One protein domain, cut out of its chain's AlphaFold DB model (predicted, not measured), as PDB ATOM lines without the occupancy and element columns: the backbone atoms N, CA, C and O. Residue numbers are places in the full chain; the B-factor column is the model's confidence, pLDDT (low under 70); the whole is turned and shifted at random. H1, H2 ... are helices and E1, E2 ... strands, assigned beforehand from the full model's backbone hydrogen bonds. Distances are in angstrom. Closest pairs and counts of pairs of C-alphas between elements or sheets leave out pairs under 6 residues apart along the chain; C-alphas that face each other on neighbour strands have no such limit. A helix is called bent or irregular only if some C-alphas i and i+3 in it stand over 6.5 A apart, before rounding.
ATOM      1  N   VAL A 167     196.671 132.498 232.383       96.56
ATOM      2  CA  VAL A 167     195.705 133.358 233.057       96.56
ATOM      3  C   VAL A 167     195.538 132.997 234.529       96.56
ATOM      4  O   VAL A 167     195.678 133.854 235.401       96.56
ATOM      5  N   PHE A 168     195.232 131.733 234.810       96.38
ATOM      6  CA  PHE A 168     194.901 131.261 236.148       96.38
ATOM      7  C   PHE A 168     196.130 130.733 236.871       96.38
ATOM      8  O   PHE A 168     197.090 130.247 236.260       96.38
ATOM      9  N   ARG A 169     196.103 130.827 238.198       96.69
ATOM     10  CA  ARG A 169     197.126 130.198 239.031       96.69
ATOM     11  C   ARG A 169     197.009 128.668 238.966       96.69
ATOM     12  O   ARG A 169     195.897 128.161 238.809       96.69
ATOM     13  N   PRO A 170     198.113 127.918 239.121       92.69
ATOM     14  CA  PRO A 170     198.084 126.457 239.053       92.69
ATOM     15  C   PRO A 170     197.105 125.805 240.038       92.69
ATOM     16  O   PRO A 170     196.494 124.798 239.702       92.69
ATOM     17  N   GLU A 171     196.901 126.391 241.223       91.69
ATOM     18  CA  GLU A 171     195.991 125.862 242.250       91.69
ATOM     19  C   GLU A 171     194.526 125.899 241.794       91.69
ATOM     20  O   GLU A 171     193.712 125.065 242.201       91.69
ATOM     21  N   VAL A 172     194.198 126.848 240.913       94.00
ATOM     22  CA  VAL A 172     192.872 126.981 240.302       94.00
ATOM     23  C   VAL A 172     192.657 125.891 239.254       94.00
ATOM     24  O   VAL A 172     191.554 125.366 239.149       94.00
ATOM     25  N   LEU A 173     193.711 125.483 238.540       94.38
ATOM     26  CA  LEU A 173     193.691 124.453 237.492       94.38
ATOM     27  C   LEU A 173     193.728 123.028 238.070       94.38
ATOM     28  O   LEU A 173     194.501 122.164 237.659       94.38
ATOM     29  N   THR A 174     192.884 122.798 239.069       90.69
ATOM     30  CA  THR A 174     192.666 121.518 239.742       90.69
ATOM     31  C   THR A 174     191.166 121.297 239.898       90.69
ATOM     32  O   THR A 174     190.402 122.260 239.892       90.69
ATOM     33  N   ALA A 175     190.724 120.061 240.140       84.62
ATOM     34  CA  ALA A 175     189.311 119.791 240.428       84.62
ATOM     35  C   ALA A 175     188.760 120.661 241.581       84.62
ATOM     36  O   ALA A 175     187.625 121.128 241.542       84.62
ATOM     37  N   ALA A 176     189.559 120.905 242.628       87.62
ATOM     38  CA  ALA A 176     189.150 121.760 243.741       87.62
ATOM     39  C   ALA A 176     189.057 123.237 243.332       87.62
ATOM     40  O   ALA A 176     188.082 123.904 243.674       87.62
ATOM     41  N   GLY A 177     190.033 123.729 242.571       87.31
ATOM     42  CA  GLY A 177     190.042 125.094 242.060       87.31
ATOM     43  C   GLY A 177     188.906 125.377 241.072       87.31
ATOM     44  O   GLY A 177     188.237 126.403 241.187       87.31
ATOM     45  N   MET A 178     188.606 124.439 240.174       93.81
ATOM     46  CA  MET A 178     187.472 124.534 239.249       93.81
ATOM     47  C   MET A 178     186.122 124.477 239.972       93.81
ATOM     48  O   MET A 178     185.190 125.191 239.588       93.81
ATOM     49  N   ARG A 179     186.009 123.721 241.074       91.00
ATOM     50  CA  ARG A 179     184.838 123.805 241.964       91.00
ATOM     51  C   ARG A 179     184.699 125.187 242.594       91.00
ATOM     52  O   ARG A 179     183.596 125.723 242.593       91.00
ATOM     53  N   THR A 180     185.788 125.782 243.083       91.62
ATOM     54  CA  THR A 180     185.774 127.159 243.604       91.62
ATOM     55  C   THR A 180     185.325 128.147 242.530       91.62
ATOM     56  O   THR A 180     184.451 128.971 242.786       91.62
ATOM     57  N   LEU A 181     185.858 128.042 241.308       93.50
ATOM     58  CA  LEU A 181     185.448 128.901 240.197       93.50
ATOM     59  C   LEU A 181     183.960 128.718 239.860       93.50
ATOM     60  O   LEU A 181     183.240 129.700 239.721       93.50
ATOM     61  N   THR A 182     183.474 127.476 239.814       93.81
ATOM     62  CA  THR A 182     182.048 127.167 239.610       93.81
ATOM     63  C   THR A 182     181.178 127.800 240.699       93.81
ATOM     64  O   THR A 182     180.151 128.405 240.398       93.81
ATOM     65  N   GLN A 183     181.588 127.700 241.965       92.12
ATOM     66  CA  GLN A 183     180.867 128.287 243.100       92.12
ATOM     67  C   GLN A 183     180.816 129.811 243.041       92.12
ATOM     68  O   GLN A 183     179.814 130.384 243.457       92.12
ATOM     69  N   ARG A 184     181.871 130.459 242.533       93.62
ATOM     70  CA  ARG A 184     181.894 131.913 242.341       93.62
ATOM     71  C   ARG A 184     181.086 132.351 241.131       93.62
ATOM     72  O   ARG A 184     180.460 133.389 241.197       93.62
ATOM     73  N   LEU A 185     181.036 131.558 240.061       93.12
ATOM     74  CA  LEU A 185     180.219 131.864 238.883       93.12
ATOM     75  C   LEU A 185     178.721 131.664 239.134       93.12
ATOM     76  O   LEU A 185     177.920 132.445 238.636       93.12
ATOM     77  N   ALA A 186     178.330 130.643 239.901       89.56
ATOM     78  CA  ALA A 186     176.926 130.255 240.066       89.56
ATOM     79  C   ALA A 186     175.975 131.383 240.540       89.56
ATOM     80  O   ALA A 186     174.868 131.448 240.017       89.56
ATOM     81  N   PRO A 187     176.350 132.275 241.482       89.62
ATOM     82  CA  PRO A 187     175.514 133.411 241.879       89.62
ATOM     83  C   PRO A 187     175.322 134.469 240.787       89.62
ATOM     84  O   PRO A 187     174.370 135.238 240.873       89.62
ATOM     85  N   HIS A 188     176.219 134.516 239.799       88.81
ATOM     86  CA  HIS A 188     176.174 135.466 238.683       88.81
ATOM     87  C   HIS A 188     175.465 134.892 237.453       88.81
ATOM     88  O   HIS A 188     175.384 135.577 236.437       88.81
ATOM     89  N   THR A 189     174.953 133.656 237.523       87.31
ATOM     90  CA  THR A 189     174.137 133.073 236.452       87.31
ATOM     91  C   THR A 189     172.650 133.184 236.769       87.31
ATOM     92  O   THR A 189     172.237 133.193 237.929       87.31
ATOM     93  N   LYS A 190     171.815 133.230 235.730       80.00
ATOM     94  CA  LYS A 190     170.374 133.463 235.845       80.00
ATOM     95  C   LYS A 190     169.666 132.416 236.702       80.00
ATOM     96  O   LYS A 190     168.783 132.759 237.483       80.00
ATOM     97  N   ASN A 191     170.033 131.145 236.532       77.50
ATOM     98  CA  ASN A 191     169.354 130.000 237.154       77.50
ATOM     99  C   ASN A 191     170.309 129.067 237.922       77.50
ATOM    100  O   ASN A 191     169.919 127.961 238.296       77.50
ATOM    101  N   GLY A 192     171.562 129.471 238.139       82.38
ATOM    102  CA  GLY A 192     172.608 128.568 238.610       82.38
ATOM    103  C   GLY A 192     173.048 127.560 237.540       82.38
ATOM    104  O   GLY A 192     172.590 127.569 236.399       82.38
ATOM    105  N   PHE A 193     173.972 126.678 237.920       82.19
ATOM    106  CA  PHE A 193     174.400 125.568 237.070       82.19
ATOM    107  C   PHE A 193     173.346 124.457 237.099       82.19
ATOM    108  O   PHE A 193     172.846 124.102 238.169       82.19
ATOM    109  N   CYS A 194     173.027 123.901 235.927       77.62
ATOM    110  CA  CYS A 194     172.005 122.867 235.805       77.62
ATOM    111  C   CYS A 194     172.399 121.563 236.521       77.62
ATOM    112  O   CYS A 194     173.564 121.300 236.837       77.62
ATOM    113  N   THR A 195     171.410 120.702 236.723       79.44
ATOM    114  CA  THR A 195     171.625 119.338 237.192       79.44
ATOM    115  C   THR A 195     171.368 118.378 236.039       79.44
ATOM    116  O   THR A 195     170.373 118.516 235.327       79.44
ATOM    117  N   VAL A 196     172.272 117.418 235.838       63.31
ATOM    118  CA  VAL A 196     172.100 116.361 234.840       63.31
ATOM    119  C   VAL A 196     171.822 115.028 235.536       63.31
ATOM    120  O   VAL A 196     172.556 114.656 236.460       63.31
ATOM    121  N   PRO A 197     170.785 114.285 235.108       52.34
ATOM    122  CA  PRO A 197     170.548 112.947 235.619       52.34
ATOM    123  C   PRO A 197     171.690 112.038 235.158       52.34
ATOM    124  O   PRO A 197     171.989 111.931 233.968       52.34
ATOM    125  N   THR A 198     172.352 111.381 236.103       53.38
ATOM    126  CA  THR A 198     173.253 110.268 235.790       53.38
ATOM    127  C   THR A 198     172.433 108.994 235.575       53.38
ATOM    128  O   THR A 198     171.285 108.918 236.009       53.38
ATOM    129  N   VAL A 199     173.002 108.003 234.879       44.72
ATOM    130  CA  VAL A 199     172.370 106.703 234.571       44.72
ATOM    131  C   VAL A 199     171.602 106.147 235.783       44.72
ATOM    132  O   VAL A 199     172.042 106.318 236.920       44.72
ATOM    133  N   VAL A 200     170.463 105.485 235.537       36.94
ATOM    134  CA  VAL A 200     169.547 104.950 236.563       36.94
ATOM    135  C   VAL A 200     170.314 104.304 237.727       36.94
ATOM    136  O   VAL A 200     171.051 103.341 237.525       36.94
ATOM    137  N   GLY A 201     170.122 104.834 238.940       38.75
ATOM    138  CA  GLY A 201     170.748 104.335 240.171       38.75
ATOM    139  C   GLY A 201     171.886 105.195 240.740       38.75
ATOM    140  O   GLY A 201     172.392 104.863 241.808       38.75
ATOM    141  N   TYR A 202     172.261 106.298 240.082       36.16
ATOM    142  CA  TYR A 202     173.270 107.245 240.575       36.16
ATOM    143  C   TYR A 202     172.653 108.609 240.932       36.16
ATOM    144  O   TYR A 202     171.703 109.030 240.266       36.16
ATOM    145  N   PRO A 203     173.167 109.296 241.973       46.75
ATOM    146  CA  PRO A 203     172.667 110.604 242.386       46.75
ATOM    147  C   PRO A 203     172.882 111.640 241.282       46.75
ATOM    148  O   PRO A 203     173.918 111.638 240.619       46.75
ATOM    149  N   GLU A 204     171.913 112.538 241.107       55.53
ATOM    150  CA  GLU A 204     172.007 113.600 240.110       55.53
ATOM    151  C   GLU A 204     173.281 114.440 240.294       55.53
ATOM    152  O   GLU A 204     173.669 114.784 241.415       55.53
ATOM    153  N   ARG A 205     173.944 114.783 239.184       67.38
ATOM    154  CA  ARG A 205     175.196 115.544 239.210       67.38
ATOM    155  C   ARG A 205     174.925 116.984 238.800       67.38
ATOM    156  O   ARG A 205     174.513 117.241 237.671       67.38
ATOM    157  N   ARG A 206     175.214 117.933 239.692       80.44
ATOM    158  CA  ARG A 206     175.281 119.352 239.319       80.44
ATOM    159  C   ARG A 206     176.458 119.555 238.370       80.44
ATOM    160  O   ARG A 206     177.567 119.127 238.688       80.44
ATOM    161  N   VAL A 207     176.216 120.162 237.210       84.06
ATOM    162  CA  VAL A 207     177.292 120.444 236.251       84.06
ATOM    163  C   VAL A 207     178.198 121.547 236.787       84.06
ATOM    164  O   VAL A 207     177.784 122.369 237.607       84.06
ATOM    165  N   SER A 208     179.444 121.559 236.331       89.56
ATOM    166  CA  SER A 208     180.446 122.548 236.715       89.56
ATOM    167  C   SER A 208     181.063 123.195 235.478       89.56
ATOM    168  O   SER A 208     180.802 122.773 234.349       89.56
ATOM    169  N   ILE A 209     181.883 124.226 235.691       92.38
ATOM    170  CA  ILE A 209     182.685 124.832 234.623       92.38
ATOM    171  C   ILE A 209     183.961 124.027 234.333       92.38
ATOM    172  O   ILE A 209     184.796 124.485 233.568       92.38
ATOM    173  N   ASP A 210     184.172 122.857 234.939       93.69
ATOM    174  CA  ASP A 210     185.401 122.084 234.753       93.69
ATOM    175  C   ASP A 210     185.378 121.287 233.440       93.69
ATOM    176  O   ASP A 210     184.597 120.344 233.270       93.69
ATOM    177  N   ALA A 211     186.276 121.622 232.512       88.38
ATOM    178  CA  ALA A 211     186.421 120.895 231.253       88.38
ATOM    179  C   ALA A 211     186.814 119.424 231.456       88.38
ATOM    180  O   ALA A 211     186.420 118.584 230.647       88.38
ATOM    181  N   ALA A 212     187.529 119.086 232.535       86.62
ATOM    182  CA  ALA A 212     187.929 117.709 232.830       86.62
ATOM    183  C   ALA A 212     186.740 116.811 233.218       86.62
ATOM    184  O   ALA A 212     186.812 115.590 233.099       86.62
ATOM    185  N   GLU A 213     185.616 117.392 233.654       82.69
ATOM    186  CA  GLU A 213     184.407 116.641 234.019       82.69
ATOM    187  C   GLU A 213     183.532 116.256 232.809       82.69
ATOM    188  O   GLU A 213     182.470 115.629 232.973       82.69
ATOM    189  N   ARG A 214     183.962 116.639 231.598       80.12
ATOM    190  CA  ARG A 214     183.276 116.382 230.329       80.12
ATOM    191  C   ARG A 214     183.738 115.073 229.682       80.12
ATOM    192  O   ARG A 214     184.896 114.684 229.829       80.12
ATOM    193  N   PRO A 215     182.868 114.382 228.920       64.94
ATOM    194  CA  PRO A 215     183.295 113.252 228.099       64.94
ATOM    195  C   PRO A 215     184.376 113.690 227.100       64.94
ATOM    196  O   PRO A 215     184.147 114.600 226.308       64.94
ATOM    197  N   GLY A 216     185.554 113.061 227.151       66.31
ATOM    198  CA  GLY A 216     186.710 113.486 226.349       66.31
ATOM    199  C   GLY A 216     187.390 114.770 226.849       66.31
ATOM    200  O   GLY A 216     188.204 115.340 226.126       66.31
ATOM    201  N   GLY A 217     187.053 115.218 228.062       69.94
ATOM    202  CA  GLY A 217     187.690 116.335 228.749       69.94
ATOM    203  C   GLY A 217     189.179 116.095 228.983       69.94
ATOM    204  O   GLY A 217     189.618 114.962 229.184       69.94
ATOM    205  N   GLY A 218     189.956 117.175 228.912       80.62
ATOM    206  CA  GLY A 218     191.398 117.161 229.142       80.62
ATOM    207  C   GLY A 218     191.743 117.652 230.543       80.62
ATOM    208  O   GLY A 218     191.289 117.109 231.545       80.62
ATOM    209  N   ASP A 219     192.565 118.695 230.598       88.38
ATOM    210  CA  ASP A 219     192.993 119.312 231.849       88.38
ATOM    211  C   ASP A 219     191.858 120.049 232.577       88.38
ATOM    212  O   ASP A 219     190.870 120.472 231.972       88.38
ATOM    213  N   HIS A 220     192.064 120.294 233.873       92.44
ATOM    214  CA  HIS A 220     191.209 121.154 234.689       92.44
ATOM    215  C   HIS A 220     191.351 122.623 234.276       92.44
ATOM    216  O   HIS A 220     192.229 123.341 234.757       92.44
ATOM    217  N   VAL A 221     190.489 123.065 233.369       94.69
ATOM    218  CA  VAL A 221     190.384 124.447 232.886       94.69
ATOM    219  C   VAL A 221     188.908 124.824 232.734       94.69
ATOM    220  O   VAL A 221     188.068 123.926 232.633       94.69
ATOM    221  N   PRO A 222     188.563 126.124 232.674       94.25
ATOM    222  CA  PRO A 222     187.187 126.531 232.417       94.25
ATOM    223  C   PRO A 222     186.685 125.998 231.067       94.25
ATOM    224  O   PRO A 222     187.282 126.258 230.023       94.25
ATOM    225  N   ALA A 223     185.554 125.301 231.081       92.81
ATOM    226  CA  ALA A 223     184.773 124.855 229.929       92.81
ATOM    227  C   ALA A 223     183.912 125.995 229.357       92.81
ATOM    228  O   ALA A 223     182.740 125.823 229.034       92.81
ATOM    229  N   ALA A 224     184.496 127.184 229.284       92.56
ATOM    230  CA  ALA A 224     183.908 128.383 228.721       92.56
ATOM    231  C   ALA A 224     185.032 129.210 228.112       92.56
ATOM    232  O   ALA A 224     186.149 129.252 228.640       92.56
ATOM    233  N   THR A 225     184.731 129.895 227.014       93.62
ATOM    234  CA  THR A 225     185.622 130.958 226.562       93.62
ATOM    235  C   THR A 225     185.459 132.169 227.476       93.62
ATOM    236  O   THR A 225     184.384 132.383 228.043       93.62
ATOM    237  N   PHE A 226     186.526 132.942 227.661       96.25
ATOM    238  CA  PHE A 226     186.489 134.094 228.547       96.25
ATOM    239  C   PHE A 226     187.384 135.232 228.063       96.25
ATOM    240  O   PHE A 226     188.397 135.026 227.391       96.25
ATOM    241  N   GLY A 227     187.009 136.448 228.442       96.00
ATOM    242  CA  GLY A 227     187.765 137.664 228.179       96.00
ATOM    243  C   GLY A 227     187.649 138.646 229.336       96.00
ATOM    244  O   GLY A 227     186.793 138.510 230.204       96.00
ATOM    245  N   PHE A 228     188.533 139.632 229.367       96.62
ATOM    246  CA  PHE A 228     188.577 140.642 230.416       96.62
ATOM    247  C   PHE A 228     187.862 141.905 229.964       96.62
ATOM    248  O   PHE A 228     188.051 142.352 228.836       96.62
ATOM    249  N   THR A 229     187.089 142.495 230.867       94.25
ATOM    250  CA  THR A 229     186.443 143.801 230.725       94.25
ATOM    251  C   THR A 229     186.936 144.737 231.827       94.25
ATOM    252  O   THR A 229     187.810 144.388 232.629       94.25
ATOM    253  N   ASP A 230     186.365 145.936 231.891       86.62
ATOM    254  CA  ASP A 230     186.602 146.873 232.991       86.62
ATOM    255  C   ASP A 230     186.010 146.377 234.323       86.62
ATOM    256  O   ASP A 230     186.549 146.680 235.386       86.62
ATOM    257  N   ALA A 231     184.929 145.588 234.277       87.38
ATOM    258  CA  ALA A 231     184.203 145.123 235.461       87.38
ATOM    259  C   ALA A 231     184.747 143.802 236.039       87.38
ATOM    260  O   ALA A 231     184.614 143.542 237.237       87.38
ATOM    261  N   GLY A 232     185.362 142.959 235.208       92.94
ATOM    262  CA  GLY A 232     185.806 141.625 235.605       92.94
ATOM    263  C   GLY A 232     186.199 140.769 234.408       92.94
ATOM    264  O   GLY A 232     186.661 141.290 233.394       92.94
ATOM    265  N   ALA A 233     185.995 139.456 234.513       96.81
ATOM    266  CA  ALA A 233     186.045 138.569 233.352       96.81
ATOM    267  C   ALA A 233     184.633 138.171 232.907       96.81
ATOM    268  O   ALA A 233     183.822 137.736 233.721       96.81
ATOM    269  N   GLU A 234     184.365 138.303 231.611       95.69
ATOM    270  CA  GLU A 234     183.199 137.732 230.937       95.69
ATOM    271  C   GLU A 234     183.504 136.275 230.585       95.69
ATOM    272  O   GLU A 234     184.445 136.012 229.838       95.69
ATOM    273  N   PHE A 235     182.702 135.344 231.093       96.25
ATOM    274  CA  PHE A 235     182.682 133.938 230.699       96.25
ATOM    275  C   PHE A 235     181.460 133.686 229.831       96.25
ATOM    276  O   PHE A 235     180.341 134.013 230.218       96.25
ATOM    277  N   GLU A 236     181.658 133.071 228.676       93.50
ATOM    278  CA  GLU A 236     180.557 132.663 227.819       93.50
ATOM    279  C   GLU A 236     180.283 131.175 228.011       93.50
ATOM    280  O   GLU A 236     181.045 130.309 227.572       93.50
ATOM    281  N   VAL A 237     179.192 130.896 228.720       91.12
ATOM    282  CA  VAL A 237     178.796 129.553 229.116       91.12
ATOM    283  C   VAL A 237     177.814 129.000 228.097       91.12
ATOM    284  O   VAL A 237     176.679 129.456 227.987       91.12
ATOM    285  N   LEU A 238     178.244 127.974 227.369       85.00
ATOM    286  CA  LEU A 238     177.379 127.181 226.504       85.00
ATOM    287  C   LEU A 238     176.815 126.024 227.336       85.00
ATOM    288  O   LEU A 238     177.478 125.011 227.549       85.00
ATOM    289  N   TRP A 239     175.592 126.165 227.853       83.06
ATOM    290  CA  TRP A 239     175.029 125.209 228.816       83.06
ATOM    291  C   TRP A 239     174.933 123.785 228.257       83.06
ATOM    292  O   TRP A 239     175.174 122.808 228.971       83.06
ATOM    293  N   TYR A 240     174.641 123.653 226.963       73.44
ATOM    294  CA  TYR A 240     174.624 122.361 226.277       73.44
ATOM    295  C   TYR A 240     176.012 121.706 226.219       73.44
ATOM    296  O   TYR A 240     176.125 120.488 226.382       73.44
ATOM    297  N   ASP A 241     177.078 122.499 226.102       76.50
ATOM    298  CA  ASP A 241     178.454 122.001 226.140       76.50
ATOM    299  C   ASP A 241     178.871 121.567 227.537       76.50
ATOM    300  O   ASP A 241     179.827 120.808 227.643       76.50
ATOM    301  N   LEU A 242     178.139 121.957 228.587       80.81
ATOM    302  CA  LEU A 242     178.288 121.442 229.954       80.81
ATOM    303  C   LEU A 242     177.404 120.217 230.237       80.81
ATOM    304  O   LEU A 242     177.560 119.559 231.267       80.81
ATOM    305  N   GLY A 243     176.543 119.832 229.289       74.19
ATOM    306  CA  GLY A 243     175.647 118.677 229.381       74.19
ATOM    307  C   GLY A 243     174.214 119.012 229.781       74.19
ATOM    308  O   GLY A 243     173.417 118.092 229.940       74.19
ATOM    309  N   CYS A 244     173.870 120.294 229.928       74.31
ATOM    310  CA  CYS A 244     172.486 120.710 230.126       74.31
ATOM    311  C   CYS A 244     171.647 120.457 228.864       74.31
ATOM    312  O   CYS A 244     172.172 120.274 227.763       74.31
ATOM    313  N   ALA A 245     170.321 120.496 229.004       65.19
ATOM    314  CA  ALA A 245     169.424 120.451 227.853       65.19
ATOM    315  C   ALA A 245     169.726 121.601 226.876       65.19
ATOM    316  O   ALA A 245     169.958 122.729 227.305       65.19
ATOM    317  N   THR A 246     169.634 121.356 225.565       59.50
ATOM    318  CA  THR A 246     169.882 122.374 224.522       59.50
ATOM    319  C   THR A 246     169.023 123.630 224.693       59.50
ATOM    320  O   THR A 246     169.456 124.729 224.360       59.50
ATOM    321  N   ALA A 247     167.825 123.488 225.269       59.47
ATOM    322  CA  ALA A 247     166.927 124.596 225.588       59.47
ATOM    323  C   ALA A 247     167.486 125.578 226.640       59.47
ATOM    324  O   ALA A 247     166.998 126.701 226.723       59.47
ATOM    325  N   ALA A 248     168.500 125.185 227.421       65.88
ATOM    326  CA  ALA A 248     169.187 126.080 228.351       65.88
ATOM    327  C   ALA A 248     170.013 127.158 227.623       65.88
ATOM    328  O   ALA A 248     170.285 128.203 228.205       65.88
ATOM    329  N   GLY A 249     170.363 126.938 226.349       73.25
ATOM    330  CA  GLY A 249     171.023 127.932 225.503       73.25
ATOM    331  C   GLY A 249     172.433 128.292 225.974       73.25
ATOM    332  O   GLY A 249     173.215 127.419 226.357       73.25
ATOM    333  N   ASN A 250     172.749 129.582 225.916       82.50
ATOM    334  CA  ASN A 250     174.017 130.166 226.331       82.50
ATOM    335  C   ASN A 250     173.794 131.364 227.259       82.50
ATOM    336  O   ASN A 250     172.722 131.971 227.258       82.50
ATOM    337  N   GLU A 251     174.819 131.712 228.029       87.56
ATOM    338  CA  GLU A 251     174.789 132.848 228.940       87.56
ATOM    339  C   GLU A 251     176.167 133.500 229.062       87.56
ATOM    340  O   GLU A 251     177.175 132.818 229.259       87.56
ATOM    341  N   THR A 252     176.206 134.831 228.989       91.12
ATOM    342  CA  THR A 252     177.388 135.613 229.357       91.12
ATOM    343  C   THR A 252     177.344 135.903 230.853       91.12
ATOM    344  O   THR A 252     176.453 136.607 231.323       91.12
ATOM    345  N   VAL A 253     178.323 135.390 231.590       93.75
ATOM    346  CA  VAL A 253     178.444 135.533 233.043       93.75
ATOM    347  C   VAL A 253     179.645 136.419 233.349       93.75
ATOM    348  O   VAL A 253     180.767 136.102 232.958       93.75
ATOM    349  N   VAL A 254     179.436 137.526 234.058       94.44
ATOM    350  CA  VAL A 254     180.527 138.418 234.478       94.44
ATOM    351  C   VAL A 254     180.951 138.052 235.894       94.44
ATOM    352  O   VAL A 254     180.143 138.144 236.811       94.44
ATOM    353  N   LEU A 255     182.221 137.687 236.085       94.38
ATOM    354  CA  LEU A 255     182.810 137.501 237.410       94.38
ATOM    355  C   LEU A 255     183.643 138.740 237.792       94.38
ATOM    356  O   LEU A 255     184.690 138.969 237.170       94.38
ATOM    357  N   PRO A 256     183.217 139.543 238.787       94.69
ATOM    358  CA  PRO A 256     183.908 140.776 239.160       94.69
ATOM    359  C   PRO A 256     185.343 140.543 239.647       94.69
ATOM    360  O   PRO A 256     185.638 139.528 240.279       94.69
ATOM    361  N   TYR A 257     186.239 141.522 239.457       88.81
ATOM    362  CA  TYR A 257     187.641 141.392 239.896       88.81
ATOM    363  C   TYR A 257     187.806 141.113 241.398       88.81
ATOM    364  O   TYR A 257     188.743 140.413 241.774       88.81
ATOM    365  N   GLY A 258     186.889 141.589 242.246       90.50
ATOM    366  CA  GLY A 258     186.898 141.294 243.686       90.50
ATOM    367  C   GLY A 258     186.733 139.804 244.021       90.50
ATOM    368  O   GLY A 258     187.185 139.364 245.073       90.50
ATOM    369  N   GLU A 259     186.146 139.026 243.110       91.94
ATOM    370  CA  GLU A 259     185.943 137.578 243.230       91.94
ATOM    371  C   GLU A 259     186.845 136.775 242.280       91.94
ATOM    372  O   GLU A 259     186.766 135.550 242.238       91.94
ATOM    373  N   LEU A 260     187.689 137.439 241.489       93.12
ATOM    374  CA  LEU A 260     188.517 136.801 240.465       93.12
ATOM    375  C   LEU A 260     190.018 136.998 240.705       93.12
ATOM    376  O   LEU A 260     190.806 136.126 240.349       93.12
ATOM    377  N   ALA A 261     190.443 138.122 241.287       91.50
ATOM    378  CA  ALA A 261     191.849 138.528 241.299       91.50
ATOM    379  C   ALA A 261     192.793 137.535 242.004       91.50
ATOM    380  O   ALA A 261     193.930 137.350 241.568       91.50
ATOM    381  N   ASP A 262     192.338 136.863 243.060       92.56
ATOM    382  CA  ASP A 262     193.096 135.819 243.761       92.56
ATOM    383  C   ASP A 262     193.245 134.528 242.940       92.56
ATOM    384  O   ASP A 262     194.180 133.764 243.177       92.56
ATOM    385  N   LEU A 263     192.384 134.312 241.940       95.50
ATOM    386  CA  LEU A 263     192.456 133.180 241.013       95.50
ATOM    387  C   LEU A 263     193.413 133.439 239.837       95.50
ATOM    388  O   LEU A 263     193.873 132.493 239.191       95.50
ATOM    389  N   LEU A 264     193.722 134.707 239.549       95.75
ATOM    390  CA  LEU A 264     194.565 135.114 238.424       95.75
ATOM    391  C   LEU A 264     196.052 135.114 238.782       95.75
ATOM    392  O   LEU A 264     196.450 135.398 239.917       95.75
ATOM    393  N   GLN A 265     196.900 134.843 237.790       95.31
ATOM    394  CA  GLN A 265     198.339 135.025 237.945       95.31
ATOM    395  C   GLN A 265     198.675 136.506 238.174       95.31
ATOM    396  O   GLN A 265     198.122 137.370 237.487       95.31
ATOM    397  N   PRO A 266     199.647 136.824 239.050       92.44
ATOM    398  CA  PRO A 266     200.060 138.205 239.297       92.44
ATOM    399  C   PRO A 266     200.441 138.971 238.023       92.44
ATOM    400  O   PRO A 266     200.122 140.149 237.897       92.44
ATOM    401  N   LYS A 267     201.063 138.291 237.046       92.81
ATOM    402  CA  LYS A 267     201.436 138.894 235.755       92.81
ATOM    403  C   LYS A 267     200.226 139.458 234.999       92.81
ATOM    404  O   LYS A 267     200.324 140.525 234.406       92.81
ATOM    405  N   VAL A 268     199.082 138.776 235.067       93.38
ATOM    406  CA  VAL A 268     197.849 139.154 234.360       93.38
ATOM    407  C   VAL A 268     197.226 140.382 235.008       93.38
ATOM    408  O   VAL A 268     196.822 141.301 234.305       93.38
ATOM    409  N   LEU A 269     197.216 140.443 236.343       91.19
ATOM    410  CA  LEU A 269     196.758 141.624 237.082       91.19
ATOM    411  C   LEU A 269     197.562 142.869 236.681       91.19
ATOM    412  O   LEU A 269     196.978 143.894 236.341       91.19
ATOM    413  N   THR A 270     198.893 142.746 236.614       90.69
ATOM    414  CA  THR A 270     199.770 143.823 236.132       90.69
ATOM    415  C   THR A 270     199.441 144.232 234.694       90.69
ATOM    416  O   THR A 270     199.348 145.423 234.401       90.69
ATOM    417  N   MET A 271     199.231 143.266 233.792       90.75
ATOM    418  CA  MET A 271     198.886 143.536 232.390       90.75
ATOM    419  C   MET A 271     197.551 144.278 232.232       90.75
ATOM    420  O   MET A 271     197.431 145.135 231.354       90.75
ATOM    421  N   LEU A 272     196.567 143.986 233.089       88.19
ATOM    422  CA  LEU A 272     195.250 144.631 233.099       88.19
ATOM    423  C   LEU A 272     195.291 146.096 233.568       88.19
ATOM    424  O   LEU A 272     194.299 146.823 233.431       88.19
ATOM    425  N   GLY A 273     196.438 146.549 234.093       77.94
ATOM    426  CA  GLY A 273     196.590 147.874 234.693       77.94
ATOM    427  C   GLY A 273     195.812 148.021 236.000       77.94
ATOM    428  O   GLY A 273     195.689 149.124 236.527       77.94
TER     429      GLY A 273
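What this domain is: This is residues 167 to 273 of the 432 residues of the protein "DUF4163 domain-containing protein" of Amycolatopsis sp. SID8362 (UniProt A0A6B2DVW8). A small sheet of three strands has one longer helix, H1, lying across its edge strand E3. A long unnamed stretch leads from H1 to E1, and its loop at residues 196 to 205 lies toward one end of the long axis, while the short helix H4 lies toward the other. The printed part has 107 residues, with four named helices and three named strands in the order H1, E1, E2, H2, E3, H3, H4. The sheet's order is E1, E2, E3, antiparallel throughout; the class is mixed, helices and strands, with under half of the residues in named elements. It is compact, with a radius of gyration of the C-alphas of 14.2 A, yet elongated, spanning 50 by 25 by 20 A.

How they stand to each other: E1, residues 225 to 228, and E2, residues 232 to 238, form a hairpin, with N 234 and O 227 2.8 A apart, within hydrogen-bond range. E3, residues 250 to 256, is antiparallel to E2 at 160 degrees between directions, with N 235 and O 253 at 2.8 A. H1, residues 175 to 188, is on the sheet over E3, across the strands at 79 degrees on the local plane, which is fitted to just 6 C-alphas of the sheet. Its height over the sheet is 10.2 A, and its closest C-alphas to E3 are those of His 188 and Val 253, 6.1 A apart. H3, residues 257 to 260, only grazes the sheet, and is close to but not clearly touching H1, with the C-alphas of Arg 184 and Glu 259 7.0 A apart. H2, residues 239 to 242, is only just not on the sheet, with 4 pairs of C-alphas within 10 A. H4, residues 266 to 271, is apart from H1, H2, H3, E1, E2 and E3. Every O i to N i+4 pair is within hydrogen-bond range in H4, and 8 of 10 in H1; H2 and H3 are too short for such a pair.

Where its parts are: E2 and E3 measure 19.0 A and 19.4 A from first to last C-alpha, and E1 10.8 A. H1 measures 20.5 A, from C-alpha 175 at (189.311, 119.791, 240.428); it is irregular, but only just, with C-alphas 184 and 187 6.6 A apart. H2 measures 5.1 A, H3 4.7 A and H4 8.8 A, with C-alpha 271 at (198.886, 143.536, 232.390).

The domain as a whole: The C-alphas farthest apart are those of Gly 201 and Gly 273, 50.9 A. The printed part has no cut. The link from H1 to E1, 36 residues, is long; within it residues 195 to 196 pair antiparallel with 205 to 206. Mean pLDDT of the printed part is 83.9; residues 196 to 205, 215 to 217 and 245 to 248 are under 70.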